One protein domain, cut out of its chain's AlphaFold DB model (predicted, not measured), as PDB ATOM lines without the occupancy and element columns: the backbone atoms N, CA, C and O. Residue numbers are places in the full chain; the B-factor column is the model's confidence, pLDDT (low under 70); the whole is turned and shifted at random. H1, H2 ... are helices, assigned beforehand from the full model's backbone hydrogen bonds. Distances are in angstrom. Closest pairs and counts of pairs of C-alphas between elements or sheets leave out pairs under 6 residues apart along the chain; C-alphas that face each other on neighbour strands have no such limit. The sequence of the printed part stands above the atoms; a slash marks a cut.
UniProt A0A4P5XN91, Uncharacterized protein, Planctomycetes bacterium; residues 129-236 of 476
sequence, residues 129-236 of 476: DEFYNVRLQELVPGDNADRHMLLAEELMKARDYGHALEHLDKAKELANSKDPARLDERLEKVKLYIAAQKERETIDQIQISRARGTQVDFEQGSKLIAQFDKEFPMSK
ATOM      1  N   ASP A 129     -27.778 -21.700 -52.571       92.06
ATOM      2  CA  ASP A 129     -27.528 -20.526 -53.411       92.06
ATOM      3  C   ASP A 129     -28.652 -20.283 -54.426       92.06
ATOM      4  O   ASP A 129     -29.061 -19.146 -54.649       92.06
ATOM      5  N   GLU A 130     -29.203 -21.333 -55.043       90.88
ATOM      6  CA  GLU A 130     -30.347 -21.176 -55.951       90.88
ATOM      7  C   GLU A 130     -31.574 -20.640 -55.215       90.88
ATOM      8  O   GLU A 130     -32.226 -19.713 -55.696       90.88
ATOM      9  N   PHE A 131     -31.890 -21.212 -54.049       92.44
ATOM     10  CA  PHE A 131     -33.019 -20.752 -53.251       92.44
ATOM     11  C   PHE A 131     -32.805 -19.321 -52.753       92.44
ATOM     12  O   PHE A 131     -33.721 -18.505 -52.848       92.44
ATOM     13  N   TYR A 132     -31.592 -19.001 -52.298       95.06
ATOM     14  CA  TYR A 132     -31.197 -17.662 -51.883       95.06
ATOM     15  C   TYR A 132     -31.431 -16.639 -52.994       95.06
ATOM     16  O   TYR A 132     -32.143 -15.661 -52.784       95.06
ATOM     17  N   ASN A 133     -30.922 -16.901 -54.198       93.88
ATOM     18  CA  ASN A 133     -31.076 -15.994 -55.334       93.88
ATOM     19  C   ASN A 133     -32.544 -15.800 -55.737       93.88
ATOM     20  O   ASN A 133     -32.954 -14.678 -56.032       93.88
ATOM     21  N   VAL A 134     -33.350 -16.867 -55.717       91.19
ATOM     22  CA  VAL A 134     -34.798 -16.770 -55.974       91.19
ATOM     23  C   VAL A 134     -35.467 -15.872 -54.933       91.19
ATOM     24  O   VAL A 134     -36.213 -14.963 -55.295       91.19
ATOM     25  N   ARG A 135     -35.170 -16.067 -53.643       92.75
ATOM     26  CA  ARG A 135     -35.766 -15.258 -52.571       92.75
ATOM     27  C   ARG A 135     -35.272 -13.826 -52.545       92.75
ATOM     28  O   ARG A 135     -36.069 -12.934 -52.288       92.75
ATOM     29  N   LEU A 136     -34.012 -13.583 -52.878       93.25
ATOM     30  CA  LEU A 136     -33.464 -12.236 -52.976       93.25
ATOM     31  C   LEU A 136     -34.144 -11.424 -54.093       93.25
ATOM     32  O   LEU A 136     -34.362 -10.225 -53.932       93.25
ATOM     33  N   GLN A 137     -34.518 -12.072 -55.203       92.88
ATOM     34  CA  GLN A 137     -35.280 -11.440 -56.287       92.88
ATOM     35  C   GLN A 137     -36.732 -11.143 -55.890       92.88
ATOM     36  O   GLN A 137     -37.264 -10.094 -56.248       92.88
ATOM     37  N   GLU A 138     -37.377 -12.051 -55.153       90.25
ATOM     38  CA  GLU A 138     -38.757 -11.879 -54.677       90.25
ATOM     39  C   GLU A 138     -38.860 -10.851 -53.537       90.25
ATOM     40  O   GLU A 138     -39.812 -10.069 -53.472       90.25
ATOM     41  N   LEU A 139     -37.869 -10.835 -52.645       90.56
ATOM     42  CA  LEU A 139     -37.833 -10.038 -51.427       90.56
ATOM     43  C   LEU A 139     -36.568  -9.176 -51.402       90.56
ATOM     44  O   LEU A 139     -35.647  -9.422 -50.629       90.56
ATOM     45  N   VAL A 140     -36.538  -8.131 -52.235       93.94
ATOM     46  CA  VAL A 140     -35.422  -7.172 -52.277       93.94
ATOM     47  C   VAL A 140     -35.411  -6.339 -50.987       93.94
ATOM     48  O   VAL A 140     -36.334  -5.532 -50.770       93.94
ATOM     49  N   PRO A 141     -34.401  -6.505 -50.110       91.62
ATOM     50  CA  PRO A 141     -34.475  -5.936 -48.774       91.62
ATOM     51  C   PRO A 141     -34.068  -4.454 -48.724       91.62
ATOM     52  O   PRO A 141     -34.695  -3.694 -47.987       91.62
ATOM     53  N   GLY A 142     -33.125  -4.012 -49.569       93.19
ATOM     54  CA  GLY A 142     -32.658  -2.617 -49.614       93.19
ATOM     55  C   GLY A 142     -32.188  -2.121 -48.241       93.19
ATOM     56  O   GLY A 142     -31.629  -2.888 -47.471       93.19
ATOM     57  N   ASP A 143     -32.481  -0.869 -47.892       94.81
ATOM     58  CA  ASP A 143     -32.118  -0.292 -46.584       94.81
ATOM     59  C   ASP A 143     -33.163  -0.564 -45.480       94.81
ATOM     60  O   ASP A 143     -33.279   0.188 -44.510       94.81
ATOM     61  N   ASN A 144     -33.980  -1.614 -45.618       94.75
ATOM     62  CA  ASN A 144     -35.047  -1.940 -44.670       94.75
ATOM     63  C   ASN A 144     -34.683  -3.169 -43.817       94.75
ATOM     64  O   ASN A 144     -34.745  -4.304 -44.304       94.75
ATOM     65  N   ALA A 145     -34.373  -2.959 -42.532       93.88
ATOM     66  CA  ALA A 145     -34.006  -4.038 -41.611       93.88
ATOM     67  C   ALA A 145     -35.087  -5.121 -41.466       93.88
ATOM     68  O   ALA A 145     -34.754  -6.303 -41.424       93.88
ATOM     69  N   ASP A 146     -36.376  -4.765 -41.463       91.38
ATOM     70  CA  ASP A 146     -37.453  -5.756 -41.330       91.38
ATOM     71  C   ASP A 146     -37.507  -6.691 -42.552       91.38
ATOM     72  O   ASP A 146     -37.796  -7.880 -42.421       91.38
ATOM     73  N   ARG A 147     -37.189  -6.189 -43.755       93.06
ATOM     74  CA  ARG A 147     -37.103  -7.042 -44.953       93.06
ATOM     75  C   ARG A 147     -35.886  -7.956 -44.927       93.06
ATOM     76  O   ARG A 147     -35.998  -9.111 -45.330       93.06
ATOM     77  N   HIS A 148     -34.756  -7.466 -44.425       94.88
ATOM     78  CA  HIS A 148     -33.590  -8.304 -44.154       94.88
ATOM     79  C   HIS A 148     -33.929  -9.431 -43.161       94.88
ATOM     80  O   HIS A 148     -33.590 -10.585 -43.414       94.88
ATOM     81  N   MET A 149     -34.665  -9.128 -42.086       92.94
ATOM     82  CA  MET A 149     -35.130 -10.137 -41.126       92.94
ATOM     83  C   MET A 149     -36.052 -11.176 -41.765       92.94
ATOM     84  O   MET A 149     -35.869 -12.368 -41.536       92.94
ATOM     85  N   LEU A 150     -37.020 -10.751 -42.583       91.94
ATOM     86  CA  LEU A 150     -37.917 -11.673 -43.288       91.94
ATOM     87  C   LEU A 150     -37.143 -12.632 -44.201       91.94
ATOM     88  O   LEU A 150     -37.396 -13.837 -44.177       91.94
ATOM     89  N   LEU A 151     -36.166 -12.116 -44.955       93.19
ATOM     90  CA  LEU A 151     -35.320 -12.941 -45.815       93.19
ATOM     91  C   LEU A 151     -34.503 -13.939 -44.988       93.19
ATOM     92  O   LEU A 151     -34.478 -15.128 -45.300       93.19
ATOM     93  N   ALA A 152     -33.899 -13.482 -43.889       93.50
ATOM     94  CA  ALA A 152     -33.158 -14.349 -42.984       93.50
ATOM     95  C   ALA A 152     -34.031 -15.468 -42.396       93.50
ATOM     96  O   ALA A 152     -33.585 -16.609 -42.328       93.50
ATOM     97  N   GLU A 153     -35.281 -15.188 -42.019       90.56
ATOM     98  CA  GLU A 153     -36.199 -16.209 -41.501       90.56
ATOM     99  C   GLU A 153     -36.528 -17.290 -42.544       90.56
ATOM    100  O   GLU A 153     -36.582 -18.475 -42.203       90.56
ATOM    101  N   GLU A 154     -36.707 -16.923 -43.816       90.38
ATOM    102  CA  GLU A 154     -36.878 -17.904 -44.897       90.38
ATOM    103  C   GLU A 154     -35.612 -18.743 -45.116       90.38
ATOM    104  O   GLU A 154     -35.694 -19.966 -45.269       90.38
ATOM    105  N   LEU A 155     -34.437 -18.115 -45.057       91.88
ATOM    106  CA  LEU A 155     -33.146 -18.791 -45.209       91.88
ATOM    107  C   LEU A 155     -32.842 -19.728 -44.038       91.88
ATOM    108  O   LEU A 155     -32.384 -20.851 -44.253       91.88
ATOM    109  N   MET A 156     -33.188 -19.344 -42.807       89.88
ATOM    110  CA  MET A 156     -33.109 -20.221 -41.635       89.88
ATOM    111  C   MET A 156     -33.962 -21.479 -41.814       89.88
ATOM    112  O   MET A 156     -33.508 -22.576 -41.482       89.88
ATOM    113  N   LYS A 157     -35.172 -21.351 -42.375       86.62
ATOM    114  CA  LYS A 157     -36.035 -22.503 -42.679       86.62
ATOM    115  C   LYS A 157     -35.495 -23.359 -43.828       86.62
ATOM    116  O   LYS A 157     -35.677 -24.574 -43.814       86.62
ATOM    117  N   ALA A 158     -34.793 -22.756 -44.788       87.12
ATOM    118  CA  ALA A 158     -34.039 -23.464 -45.827       87.12
ATOM    119  C   ALA A 158     -32.668 -23.989 -45.347       87.12
ATOM    120  O   ALA A 158     -31.933 -24.614 -46.115       87.12
ATOM    121  N   ARG A 159     -32.335 -23.782 -44.063       86.88
ATOM    122  CA  ARG A 159     -31.081 -24.189 -43.405       86.88
ATOM    123  C   ARG A 159     -29.826 -23.551 -44.004       86.88
ATOM    124  O   ARG A 159     -28.720 -24.118 -43.950       86.88
ATOM    125  N   ASP A 160     -29.998 -22.364 -44.564       90.81
ATOM    126  CA  ASP A 160     -28.943 -21.505 -45.074       90.81
ATOM    127  C   ASP A 160     -28.567 -20.428 -44.051       90.81
ATOM    128  O   ASP A 160     -28.874 -19.245 -44.178       90.81
ATOM    129  N   TYR A 161     -27.929 -20.877 -42.972       91.38
ATOM    130  CA  TYR A 161     -27.569 -20.007 -41.854       91.38
ATOM    131  C   TYR A 161     -26.454 -19.015 -42.182       91.38
ATOM    132  O   TYR A 161     -26.355 -18.009 -41.492       91.38
ATOM    133  N   GLY A 162     -25.645 -19.283 -43.216       93.75
ATOM    134  CA  GLY A 162     -24.608 -18.359 -43.673       93.75
ATOM    135  C   GLY A 162     -25.237 -17.069 -44.187       93.75
ATOM    136  O   GLY A 162     -25.097 -16.029 -43.552       93.75
ATOM    137  N   HIS A 163     -26.046 -17.171 -45.245       95.88
ATOM    138  CA  HIS A 163     -26.767 -16.014 -45.778       95.88
ATOM    139  C   HIS A 163     -27.769 -15.436 -44.763       95.88
ATOM    140  O   HIS A 163     -27.945 -14.222 -44.689       95.88
ATOM    141  N   ALA A 164     -28.407 -16.266 -43.924       95.81
ATOM    142  CA  ALA A 164     -29.276 -15.742 -42.869       95.81
ATOM    143  C   ALA A 164     -28.518 -14.836 -41.882       95.81
ATOM    144  O   ALA A 164     -29.045 -13.790 -41.508       95.81
ATOM    145  N   LEU A 165     -27.295 -15.207 -41.480       96.88
ATOM    146  CA  LEU A 165     -26.466 -14.384 -40.598       96.88
ATOM    147  C   LEU A 165     -26.129 -13.047 -41.259       96.88
ATOM    148  O   LEU A 165     -26.327 -12.012 -40.635       96.88
ATOM    149  N   GLU A 166     -25.713 -13.062 -42.527       97.19
ATOM    150  CA  GLU A 166     -25.395 -11.845 -43.287       97.19
ATOM    151  C   GLU A 166     -26.575 -10.864 -43.317       97.19
ATOM    152  O   GLU A 166     -26.413  -9.665 -43.081       97.19
ATOM    153  N   HIS A 167     -27.792 -11.368 -43.549       97.50
ATOM    154  CA  HIS A 167     -28.984 -10.526 -43.548       97.50
ATOM    155  C   HIS A 167     -29.351 -10.012 -42.149       97.50
ATOM    156  O   HIS A 167     -29.749  -8.852 -42.035       97.50
ATOM    157  N   LEU A 168     -29.199 -10.812 -41.088       97.06
ATOM    158  CA  LEU A 168     -29.464 -10.362 -39.714       97.06
ATOM    159  C   LEU A 168     -28.429  -9.340 -39.231       97.06
ATOM    160  O   LEU A 168     -28.809  -8.336 -38.630       97.06
ATOM    161  N   ASP A 169     -27.147  -9.539 -39.538       97.62
ATOM    162  CA  ASP A 169     -26.099  -8.560 -39.241       97.62
ATOM    163  C   ASP A 169     -26.375  -7.251 -39.992       97.62
ATOM    164  O   ASP A 169     -26.330  -6.175 -39.392       97.62
ATOM    165  N   LYS A 170     -26.806  -7.322 -41.262       97.06
ATOM    166  CA  LYS A 170     -27.178  -6.119 -42.015       97.06
ATOM    167  C   LYS A 170     -28.396  -5.399 -41.435       97.06
ATOM    168  O   LYS A 170     -28.402  -4.172 -41.346       97.06
ATOM    169  N   ALA A 171     -29.416  -6.143 -41.009       96.62
ATOM    170  CA  ALA A 171     -30.570  -5.574 -40.316       96.62
ATOM    171  C   ALA A 171     -30.155  -4.849 -39.024       96.62
ATOM    172  O   ALA A 171     -30.689  -3.782 -38.714       96.62
ATOM    173  N   LYS A 172     -29.175  -5.400 -38.299       96.31
ATOM    174  CA  LYS A 172     -28.638  -4.813 -37.067       96.31
ATOM    175  C   LYS A 172     -27.840  -3.540 -37.329       96.31
ATOM    176  O   LYS A 172     -28.012  -2.572 -36.596       96.31
ATOM    177  N   GLU A 173     -27.039  -3.509 -38.393       96.50
ATOM    178  CA  GLU A 173     -26.327  -2.302 -38.839       96.50
ATOM    179  C   GLU A 173     -27.277  -1.156 -39.208       96.50
ATOM    180  O   GLU A 173     -27.012  -0.003 -38.874       96.50
ATOM    181  N   LEU A 174     -28.383  -1.461 -39.895       95.94
ATOM    182  CA  LEU A 174     -29.361  -0.461 -40.332       95.94
ATOM    183  C   LEU A 174     -30.121   0.183 -39.162       95.94
ATOM    184  O   LEU A 174     -30.636   1.291 -39.314       95.94
ATOM    185  N   ALA A 175     -30.205  -0.504 -38.014       94.12
ATOM    186  CA  ALA A 175     -30.804  -0.026 -36.762       94.12
ATOM    187  C   ALA A 175     -32.221   0.580 -36.900       94.12
ATOM    188  O   ALA A 175     -32.654   1.370 -36.063       94.12
ATOM    189  N   ASN A 176     -32.958   0.202 -37.950       93.88
ATOM    190  CA  ASN A 176     -34.283   0.730 -38.281       93.88
ATOM    191  C   ASN A 176     -35.383  -0.345 -38.256       93.88
ATOM    192  O   ASN A 176     -36.453  -0.148 -38.834       93.88
ATOM    193  N   SER A 177     -35.128  -1.477 -37.589       92.69
ATOM    194  CA  SER A 177     -36.139  -2.519 -37.398       92.69
ATOM    195  C   SER A 177     -37.219  -2.068 -36.420       92.69
ATOM    196  O   SER A 177     -36.945  -1.402 -35.418       92.69
ATOM    197  N   LYS A 178     -38.455  -2.488 -36.687       90.19
ATOM    198  CA  LYS A 178     -39.590  -2.289 -35.779       90.19
ATOM    199  C   LYS A 178     -39.548  -3.211 -34.560       90.19
ATOM    200  O   LYS A 178     -40.254  -2.935 -33.594       90.19
ATOM    201  N   ASP A 179     -38.751  -4.279 -34.603       91.62
ATOM    202  CA  ASP A 179     -38.633  -5.264 -33.525       91.62
ATOM    203  C   ASP A 179     -37.162  -5.657 -33.264       91.62
ATOM    204  O   ASP A 179     -36.713  -6.745 -33.639       91.62
ATOM    205  N   PRO A 180     -36.381  -4.770 -32.611       91.50
ATOM    206  CA  PRO A 180     -34.969  -5.029 -32.323       91.50
ATOM    207  C   PRO A 180     -34.738  -6.242 -31.410       91.50
ATOM    208  O   PRO A 180     -33.722  -6.920 -31.533       91.50
ATOM    209  N   ALA A 181     -35.683  -6.545 -30.513       91.62
ATOM    210  CA  ALA A 181     -35.562  -7.675 -29.593       91.62
ATOM    211  C   ALA A 181     -35.632  -9.014 -30.340       91.62
ATOM    212  O   ALA A 181     -34.793  -9.891 -30.125       91.62
ATOM    213  N   ARG A 182     -36.583  -9.153 -31.273       89.62
ATOM    214  CA  ARG A 182     -36.667 -10.333 -32.141       89.62
ATOM    215  C   ARG A 182     -35.453 -10.453 -33.057       89.62
ATOM    216  O   ARG A 182     -35.002 -11.567 -33.310       89.62
ATOM    217  N   LEU A 183     -34.915  -9.338 -33.554       91.69
ATOM    218  CA  LEU A 183     -33.684  -9.343 -34.345       91.69
ATOM    219  C   LEU A 183     -32.519  -9.968 -33.564       91.69
ATOM    220  O   LEU A 183     -31.873 -10.883 -34.074       91.69
ATOM    221  N   ASP A 184     -32.292  -9.526 -32.327       92.00
ATOM    222  CA  ASP A 184     -31.231 -10.075 -31.479       92.00
ATOM    223  C   ASP A 184     -31.462 -11.563 -31.155       92.00
ATOM    224  O   ASP A 184     -30.533 -12.363 -31.261       92.00
ATOM    225  N   GLU A 185     -32.701 -11.970 -30.851       89.75
ATOM    226  CA  GLU A 185     -33.046 -13.381 -30.622       89.75
ATOM    227  C   GLU A 185     -32.711 -14.257 -31.841       89.75
ATOM    228  O   GLU A 185     -32.097 -15.323 -31.717       89.75
ATOM    229  N   ARG A 186     -33.085 -13.805 -33.046       88.75
ATOM    230  CA  ARG A 186     -32.805 -14.523 -34.298       88.75
ATOM    231  C   ARG A 186     -31.311 -14.625 -34.564       88.75
ATOM    232  O   ARG A 186     -30.845 -15.681 -34.991       88.75
ATOM    233  N   LEU A 187     -30.570 -13.559 -34.292       93.50
ATOM    234  CA  LEU A 187     -29.130 -13.496 -34.496       93.50
ATOM    235  C   LEU A 187     -28.403 -14.492 -33.577       93.50
ATOM    236  O   LEU A 187     -27.578 -15.279 -34.049       93.50
ATOM    237  N   GLU A 188     -28.777 -14.551 -32.297       90.56
ATOM    238  CA  GLU A 188     -28.249 -15.549 -31.359       90.56
ATOM    239  C   GLU A 188     -28.618 -16.983 -31.773       90.56
ATOM    240  O   GLU A 188     -27.770 -17.881 -31.751       90.56
ATOM    241  N   LYS A 189     -29.851 -17.203 -32.245       88.00
ATOM    242  CA  LYS A 189     -30.302 -18.509 -32.751       88.00
ATOM    243  C   LYS A 189     -29.516 -18.965 -33.987       88.00
ATOM    244  O   LYS A 189     -29.106 -20.122 -34.059       88.00
ATOM    245  N   VAL A 190     -29.258 -18.074 -34.949       91.31
ATOM    246  CA  VAL A 190     -28.450 -18.386 -36.143       91.31
ATOM    247  C   VAL A 190     -27.009 -18.714 -35.767       91.31
ATOM    248  O   VAL A 190     -26.474 -19.721 -36.233       91.31
ATOM    249  N   LYS A 191     -26.394 -17.927 -34.879       91.62
ATOM    250  CA  LYS A 191     -25.039 -18.204 -34.382       91.62
ATOM    251  C   LYS A 191     -24.952 -19.552 -33.677       91.62
ATOM    252  O   LYS A 191     -23.993 -20.291 -33.902       91.62
ATOM    253  N   LEU A 192     -25.960 -19.903 -32.876       87.50
ATOM    254  CA  LEU A 192     -26.050 -21.219 -32.250       87.50
ATOM    255  C   LEU A 192     -26.062 -22.337 -33.302       87.50
ATOM    256  O   LEU A 192     -25.302 -23.295 -33.171       87.50
ATOM    257  N   TYR A 193     -26.872 -22.214 -34.356       87.31
ATOM    258  CA  TYR A 193     -26.943 -23.226 -35.415       87.31
ATOM    259  C   TYR A 193     -25.667 -23.333 -36.252       87.31
ATOM    260  O   TYR A 193     -25.308 -24.437 -36.662       87.31
ATOM    261  N   ILE A 194     -24.955 -22.225 -36.470       88.19
ATOM    262  CA  ILE A 194     -23.635 -22.243 -37.112       88.19
ATOM    263  C   ILE A 194     -22.619 -22.958 -36.212       88.19
ATOM    264  O   ILE A 194     -21.903 -23.842 -36.676       88.19
ATOM    265  N   ALA A 195     -22.589 -22.638 -34.915       87.06
ATOM    266  CA  ALA A 195     -21.674 -23.267 -33.962       87.06
ATOM    267  C   ALA A 195     -21.957 -24.771 -33.767       87.06
ATOM    268  O   ALA A 195     -21.030 -25.562 -33.609       87.06
ATOM    269  N   ALA A 196     -23.228 -25.176 -33.826       89.56
ATOM    270  CA  ALA A 196     -23.688 -26.556 -33.667       89.56
ATOM    271  C   ALA A 196     -23.894 -27.281 -35.015       89.56
ATOM    272  O   ALA A 196     -24.771 -28.140 -35.141       89.56
ATOM    273  N   GLN A 197     -23.092 -26.961 -36.040       88.88
ATOM    274  CA  GLN A 197     -23.287 -27.463 -37.407       88.88
ATOM    275  C   GLN A 197     -23.432 -28.993 -37.488       88.88
ATOM    276  O   GLN A 197     -24.358 -29.470 -38.143       88.88
ATOM    277  N   LYS A 198     -22.556 -29.755 -36.818       90.12
ATOM    278  CA  LYS A 198     -22.561 -31.233 -36.847       90.12
ATOM    279  C   LYS A 198     -23.796 -31.838 -36.172       90.12
ATOM    280  O   LYS A 198     -24.378 -32.798 -36.678       90.12
ATOM    281  N   GLU A 199     -24.207 -31.260 -35.043       88.44
ATOM    282  CA  GLU A 199     -25.415 -31.665 -34.312       88.44
ATOM    283  C   GLU A 199     -26.640 -31.479 -35.205       88.44
ATOM    284  O   GLU A 199     -27.416 -32.409 -35.432       88.44
ATOM    285  N   ARG A 200     -26.757 -30.288 -35.799       88.88
ATOM    286  CA  ARG A 200     -27.831 -29.961 -36.729       88.88
ATOM    287  C   ARG A 200     -27.824 -30.869 -37.956       88.88
ATOM    288  O   ARG A 200     -28.871 -31.387 -38.317       88.88
ATOM    289  N   GLU A 201     -26.676 -31.091 -38.594       88.88
ATOM    290  CA  GLU A 201     -26.585 -31.982 -39.760       88.88
ATOM    291  C   GLU A 201     -27.098 -33.390 -39.440       88.88
ATOM    292  O   GLU A 201     -27.759 -34.012 -40.269       88.88
ATOM    293  N   THR A 202     -26.876 -33.875 -38.220       92.12
ATOM    294  CA  THR A 202     -27.422 -35.163 -37.776       92.12
ATOM    295  C   THR A 202     -28.950 -35.115 -37.646       92.12
ATOM    296  O   THR A 202     -29.630 -36.003 -38.163       92.12
ATOM    297  N   ILE A 203     -29.508 -34.062 -37.031       88.38
ATOM    298  CA  ILE A 203     -30.967 -33.834 -36.951       88.38
ATOM    299  C   ILE A 203     -31.584 -33.753 -38.357       88.38
ATOM    300  O   ILE A 203     -32.613 -34.372 -38.632       88.38
ATOM    301  N   ASP A 204     -30.915 -33.067 -39.278       85.62
ATOM    302  CA  ASP A 204     -31.330 -32.925 -40.672       85.62
ATOM    303  C   ASP A 204     -31.387 -34.275 -41.397       85.62
ATOM    304  O   ASP A 204     -32.329 -34.547 -42.144       85.62
ATOM    305  N   GLN A 205     -30.403 -35.150 -41.174       86.81
ATOM    306  CA  GLN A 205     -30.407 -36.494 -41.751       86.81
ATOM    307  C   GLN A 205     -31.519 -37.374 -41.158       86.81
ATOM    308  O   GLN A 205     -32.106 -38.187 -41.882       86.81
ATOM    309  N   ILE A 206     -31.869 -37.194 -39.877       91.06
ATOM    310  CA  ILE A 206     -33.038 -37.850 -39.262       91.06
ATOM    311  C   ILE A 206     -34.325 -37.370 -39.947       91.06
ATOM    312  O   ILE A 206     -35.160 -38.197 -40.323       91.06
ATOM    313  N   GLN A 207     -34.451 -36.063 -40.195       86.75
ATOM    314  CA  GLN A 207     -35.588 -35.470 -40.909       86.75
ATOM    315  C   GLN A 207     -35.727 -36.013 -42.330       86.75
ATOM    316  O   GLN A 207     -36.815 -36.436 -42.723       86.75
ATOM    317  N   ILE A 208     -34.628 -36.075 -43.085       81.25
ATOM    318  CA  ILE A 208     -34.614 -36.639 -44.443       81.25
ATOM    319  C   ILE A 208     -35.049 -38.108 -44.417       81.25
ATOM    320  O   ILE A 208     -35.890 -38.521 -45.219       81.25
ATOM    321  N   SER A 209     -34.516 -38.882 -43.472       87.00
ATOM    322  CA  SER A 209     -34.861 -40.295 -43.299       87.00
ATOM    323  C   SER A 209     -36.355 -40.476 -42.989       87.00
ATOM    324  O   SER A 209     -37.037 -41.304 -43.594       87.00
ATOM    325  N   ARG A 210     -36.907 -39.635 -42.102       91.62
ATOM    326  CA  ARG A 210     -38.343 -39.596 -41.792       91.62
ATOM    327  C   ARG A 210     -39.190 -39.260 -43.019       91.62
ATOM    328  O   ARG A 210     -40.208 -39.909 -43.244       91.62
ATOM    329  N   ALA A 211     -38.789 -38.237 -43.774       79.25
ATOM    330  CA  ALA A 211     -39.547 -37.709 -44.903       79.25
ATOM    331  C   ALA A 211     -39.631 -38.705 -46.070       79.25
ATOM    332  O   ALA A 211     -40.682 -38.822 -46.696       79.25
ATOM    333  N   ARG A 212     -38.551 -39.449 -46.340       80.00
ATOM    334  CA  ARG A 212     -38.543 -40.507 -47.365       80.00
ATOM    335  C   ARG A 212     -39.393 -41.709 -46.964       80.00
ATOM    336  O   ARG A 212     -40.076 -42.285 -47.807       80.00
ATOM    337  N   GLY A 213     -39.377 -42.065 -45.679       86.06
ATOM    338  CA  GLY A 213     -40.334 -43.001 -45.097       86.06
ATOM    339  C   GLY A 213     -40.272 -44.425 -45.659       86.06
ATOM    340  O   GLY A 213     -41.303 -45.095 -45.707       86.06
ATOM    341  N   THR A 214     -39.100 -44.895 -46.097       88.56
ATOM    342  CA  THR A 214     -38.888 -46.305 -46.469       88.56
ATOM    343  C   THR A 214     -38.339 -47.112 -45.290       88.56
ATOM    344  O   THR A 214     -37.860 -46.548 -44.308       88.56
ATOM    345  N   GLN A 215     -38.370 -48.448 -45.374       90.75
ATOM    346  CA  GLN A 215     -37.787 -49.305 -44.332       90.75
ATOM    347  C   GLN A 215     -36.301 -48.990 -44.095       90.75
ATOM    348  O   GLN A 215     -35.887 -48.852 -42.947       90.75
ATOM    349  N   VAL A 216     -35.523 -48.838 -45.171       91.81
ATOM    350  CA  VAL A 216     -34.082 -48.551 -45.096       91.81
ATOM    351  C   VAL A 216     -33.836 -47.182 -44.467       91.81
ATOM    352  O   VAL A 216     -32.960 -47.049 -43.614       91.81
ATOM    353  N   ASP A 217     -34.639 -46.180 -44.826       90.81
ATOM    354  CA  ASP A 217     -34.525 -44.850 -44.231       90.81
ATOM    355  C   ASP A 217     -34.882 -44.873 -42.735       90.81
ATOM    356  O   ASP A 217     -34.196 -44.245 -41.935       90.81
ATOM    357  N   PHE A 218     -35.893 -45.640 -42.307       95.38
ATOM    358  CA  PHE A 218     -36.188 -45.776 -40.876       95.38
ATOM    359  C   PHE A 218     -35.081 -46.515 -40.107       95.38
ATOM    360  O   PHE A 218     -34.774 -46.147 -38.975       95.38
ATOM    361  N   GLU A 219     -34.441 -47.525 -40.697       94.81
ATOM    362  CA  GLU A 219     -33.268 -48.165 -40.088       94.81
ATOM    363  C   GLU A 219     -32.105 -47.167 -39.944       94.81
ATOM    364  O   GLU A 219     -31.465 -47.100 -38.891       94.81
ATOM    365  N   GLN A 220     -31.859 -46.349 -40.972       95.31
ATOM    366  CA  GLN A 220     -30.829 -45.312 -40.945       95.31
ATOM    367  C   GLN A 220     -31.140 -44.213 -39.923       95.31
ATOM    368  O   GLN A 220     -30.275 -43.846 -39.130       95.31
ATOM    369  N   GLY A 221     -32.376 -43.717 -39.884       95.88
ATOM    370  CA  GLY A 221     -32.795 -42.692 -38.932       95.88
ATOM    371  C   GLY A 221     -32.712 -43.163 -37.480       95.88
ATOM    372  O   GLY A 221     -32.248 -42.412 -36.627       95.88
ATOM    373  N   SER A 222     -33.043 -44.427 -37.189       96.62
ATOM    374  CA  SER A 222     -32.831 -45.008 -35.855       96.62
ATOM    375  C   SER A 222     -31.351 -45.036 -35.456       96.62
ATOM    376  O   SER A 222     -31.033 -44.759 -34.299       96.62
ATOM    377  N   LYS A 223     -30.438 -45.316 -36.398       97.44
ATOM    378  CA  LYS A 223     -28.987 -45.244 -36.147       97.44
ATOM    379  C   LYS A 223     -28.526 -43.814 -35.889       97.44
ATOM    380  O   LYS A 223     -27.762 -43.602 -34.956       97.44
ATOM    381  N   LEU A 224     -29.015 -42.846 -36.663       97.62
ATOM    382  CA  LEU A 224     -28.692 -41.426 -36.486       97.62
ATOM    383  C   LEU A 224     -29.199 -40.882 -35.143       97.62
ATOM    384  O   LEU A 224     -28.490 -40.127 -34.487       97.62
ATOM    385  N   ILE A 225     -30.383 -41.309 -34.689       97.81
ATOM    386  CA  ILE A 225     -30.902 -40.971 -33.353       97.81
ATOM    387  C   ILE A 225     -29.964 -41.506 -32.263       97.81
ATOM    388  O   ILE A 225     -29.569 -40.758 -31.371       97.81
ATOM    389  N   ALA A 226     -29.566 -42.779 -32.351       97.75
ATOM    390  CA  ALA A 226     -28.631 -43.373 -31.396       97.75
ATOM    391  C   ALA A 226     -27.239 -42.714 -31.451       97.75
ATOM    392  O   ALA A 226     -26.594 -42.542 -30.418       97.75
ATOM    393  N   GLN A 227     -26.785 -42.324 -32.646       97.12
ATOM    394  CA  GLN A 227     -25.544 -41.583 -32.844       97.12
ATOM    395  C   GLN A 227     -25.609 -40.214 -32.162       97.12
ATOM    396  O   GLN A 227     -24.686 -39.878 -31.427       97.12
ATOM    397  N   PHE A 228     -26.700 -39.463 -32.336       97.38
ATOM    398  CA  PHE A 228     -26.867 -38.155 -31.703       97.38
ATOM    399  C   PHE A 228     -26.846 -38.258 -30.173       97.38
ATOM    400  O   PHE A 228     -26.130 -37.505 -29.517       97.38
ATOM    401  N   ASP A 229     -27.579 -39.223 -29.602       96.38
ATOM    402  CA  ASP A 229     -27.596 -39.466 -28.152       96.38
ATOM    403  C   ASP A 229     -26.194 -39.784 -27.597       96.38
ATOM    404  O   ASP A 229     -25.874 -39.405 -26.469       96.38
ATOM    405  N   LYS A 230     -25.349 -40.455 -28.390       97.25
ATOM    406  CA  LYS A 230     -23.982 -40.831 -28.010       97.25
ATOM    407  C   LYS A 230     -22.970 -39.697 -28.195       97.25
ATOM    408  O   LYS A 230     -22.127 -39.494 -27.326       97.25
ATOM    409  N   GLU A 231     -22.998 -39.021 -29.338       96.50
ATOM    410  CA  GLU A 231     -21.997 -38.019 -29.725       96.50
ATOM    411  C   GLU A 231     -22.277 -36.646 -29.105       96.50
ATOM    412  O   GLU A 231     -21.336 -35.907 -28.822       96.50
ATOM    413  N   PHE A 232     -23.548 -36.323 -28.833       94.88
ATOM    414  CA  PHE A 232     -23.968 -34.995 -28.380       94.88
ATOM    415  C   PHE A 232     -24.882 -35.031 -27.133       94.88
ATOM    416  O   PHE A 232     -25.974 -34.456 -27.135       94.88
ATOM    417  N   PRO A 233     -24.457 -35.664 -26.019       93.00
ATOM    418  CA  PRO A 233     -25.301 -35.826 -24.829       93.00
ATOM    419  C   PRO A 233     -25.676 -34.494 -24.152       93.00
ATOM    420  O   PRO A 233     -26.741 -34.397 -23.548       93.00
ATOM    421  N   MET A 234     -24.826 -33.469 -24.276       92.12
ATOM    422  CA  MET A 234     -24.999 -32.124 -23.698       92.12
ATOM    423  C   MET A 234     -25.305 -31.067 -24.778       92.12
ATOM    424  O   MET A 234     -24.997 -29.888 -24.604       92.12
ATOM    425  N   SER A 235     -25.857 -31.495 -25.919       89.75
ATOM    426  CA  SER A 235     -26.211 -30.619 -27.041       89.75
ATOM    427  C   SER A 235     -27.136 -29.483 -26.599       89.75
ATOM    428  O   SER A 235     -28.151 -29.709 -25.938       89.75
ATOM    429  N   LYS A 236     -26.844 -28.257 -27.045       88.88
ATOM    430  CA  LYS A 236     -27.780 -27.127 -26.906       88.88
ATOM    431  C   LYS A 236     -29.022 -27.288 -27.795       88.88
ATOM    432  O   LYS A 236     -30.024 -26.639 -27.531       88.88
TER     433      LYS A 236
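This is residues 129 to 236 of the 476 residues of an uncharacterized protein of Planctomycetes bacterium (UniProt A0A4P5XN91). The model has two lobes set end to end: a small up-and-down bundle of three helices, H2, H3 and H4, with the short H1 on the side away from H4, and a helical hairpin, H5 and H6. The two lobes are joined through the one residue between H4 and H5, where the path turns through about a right angle, and there is little contact between them. The printed part has 108 residues, with six named helices in the order H1 to H6 and no named strand, and its class is all helix. The whole is loose, with a radius of gyration of the C-alphas of 16.7 A, and elongated, spanning 48 by 31 by 18 A.

H1, residues 129 to 138, only just touches H2, residues 145 to 157, with 3 pairs of C-alphas within 8 A. H2 does so with residues 151 to 155 alone, and the closest C-alphas are those of Tyr 132 and Leu 155, 7.0 A apart. These two helices form a hairpin, running opposite ways at a steep tilt of 36 degrees, only just past shallow. H2 and H3, residues 161 to 174, form a hairpin at a shallow tilt of 13 degrees and touch closest at the C-alphas of Ala 145 and Ala 171, 4.0 A apart. H3 and H4, residues 180 to 195, form another at a shallow tilt of 30 degrees, with the C-alphas of Tyr 161 and Val 190 closest, at 6.0 A. H4 is close to but not clearly touching H5, residues 197 to 212; their closest C-alphas, those of Tyr 193 and Arg 200, are 6.9 A apart, and their lines are about perpendicular at 88 degrees. H5 and H6, residues 215 to 231, touch as a hairpin at a shallow tilt of 21 degrees, with the C-alphas of Ser 209 and Asp 217 closest, at 4.7 A. H6 is apart from H1, H2, H3 and H4. In H1 to H6 every O i to N i+4 pair is within hydrogen-bond range.

H1 begins at C-alpha 129 (-27.528, -20.526, -53.411) and is 14.2 A long. H2 measures 18.6 A, H3 19.7 A, H4 22.6 A and H5 22.4 A. H4 ends at C-alpha 195 (-21.674, -23.267, -33.962). H6, the longest helix with 17 residues, measures 24.3 A and ends at C-alpha 231 (-21.997, -38.019, -29.725).

The two C-alphas farthest apart, those of Asn 176 and Gln 215, are 50.5 A apart. The printed part has no cut. The link from H1 to H2 is short, the other four are tight, and there is no long link. The mean pLDDT of the printed part is 92.0, and no printed residue is under 70.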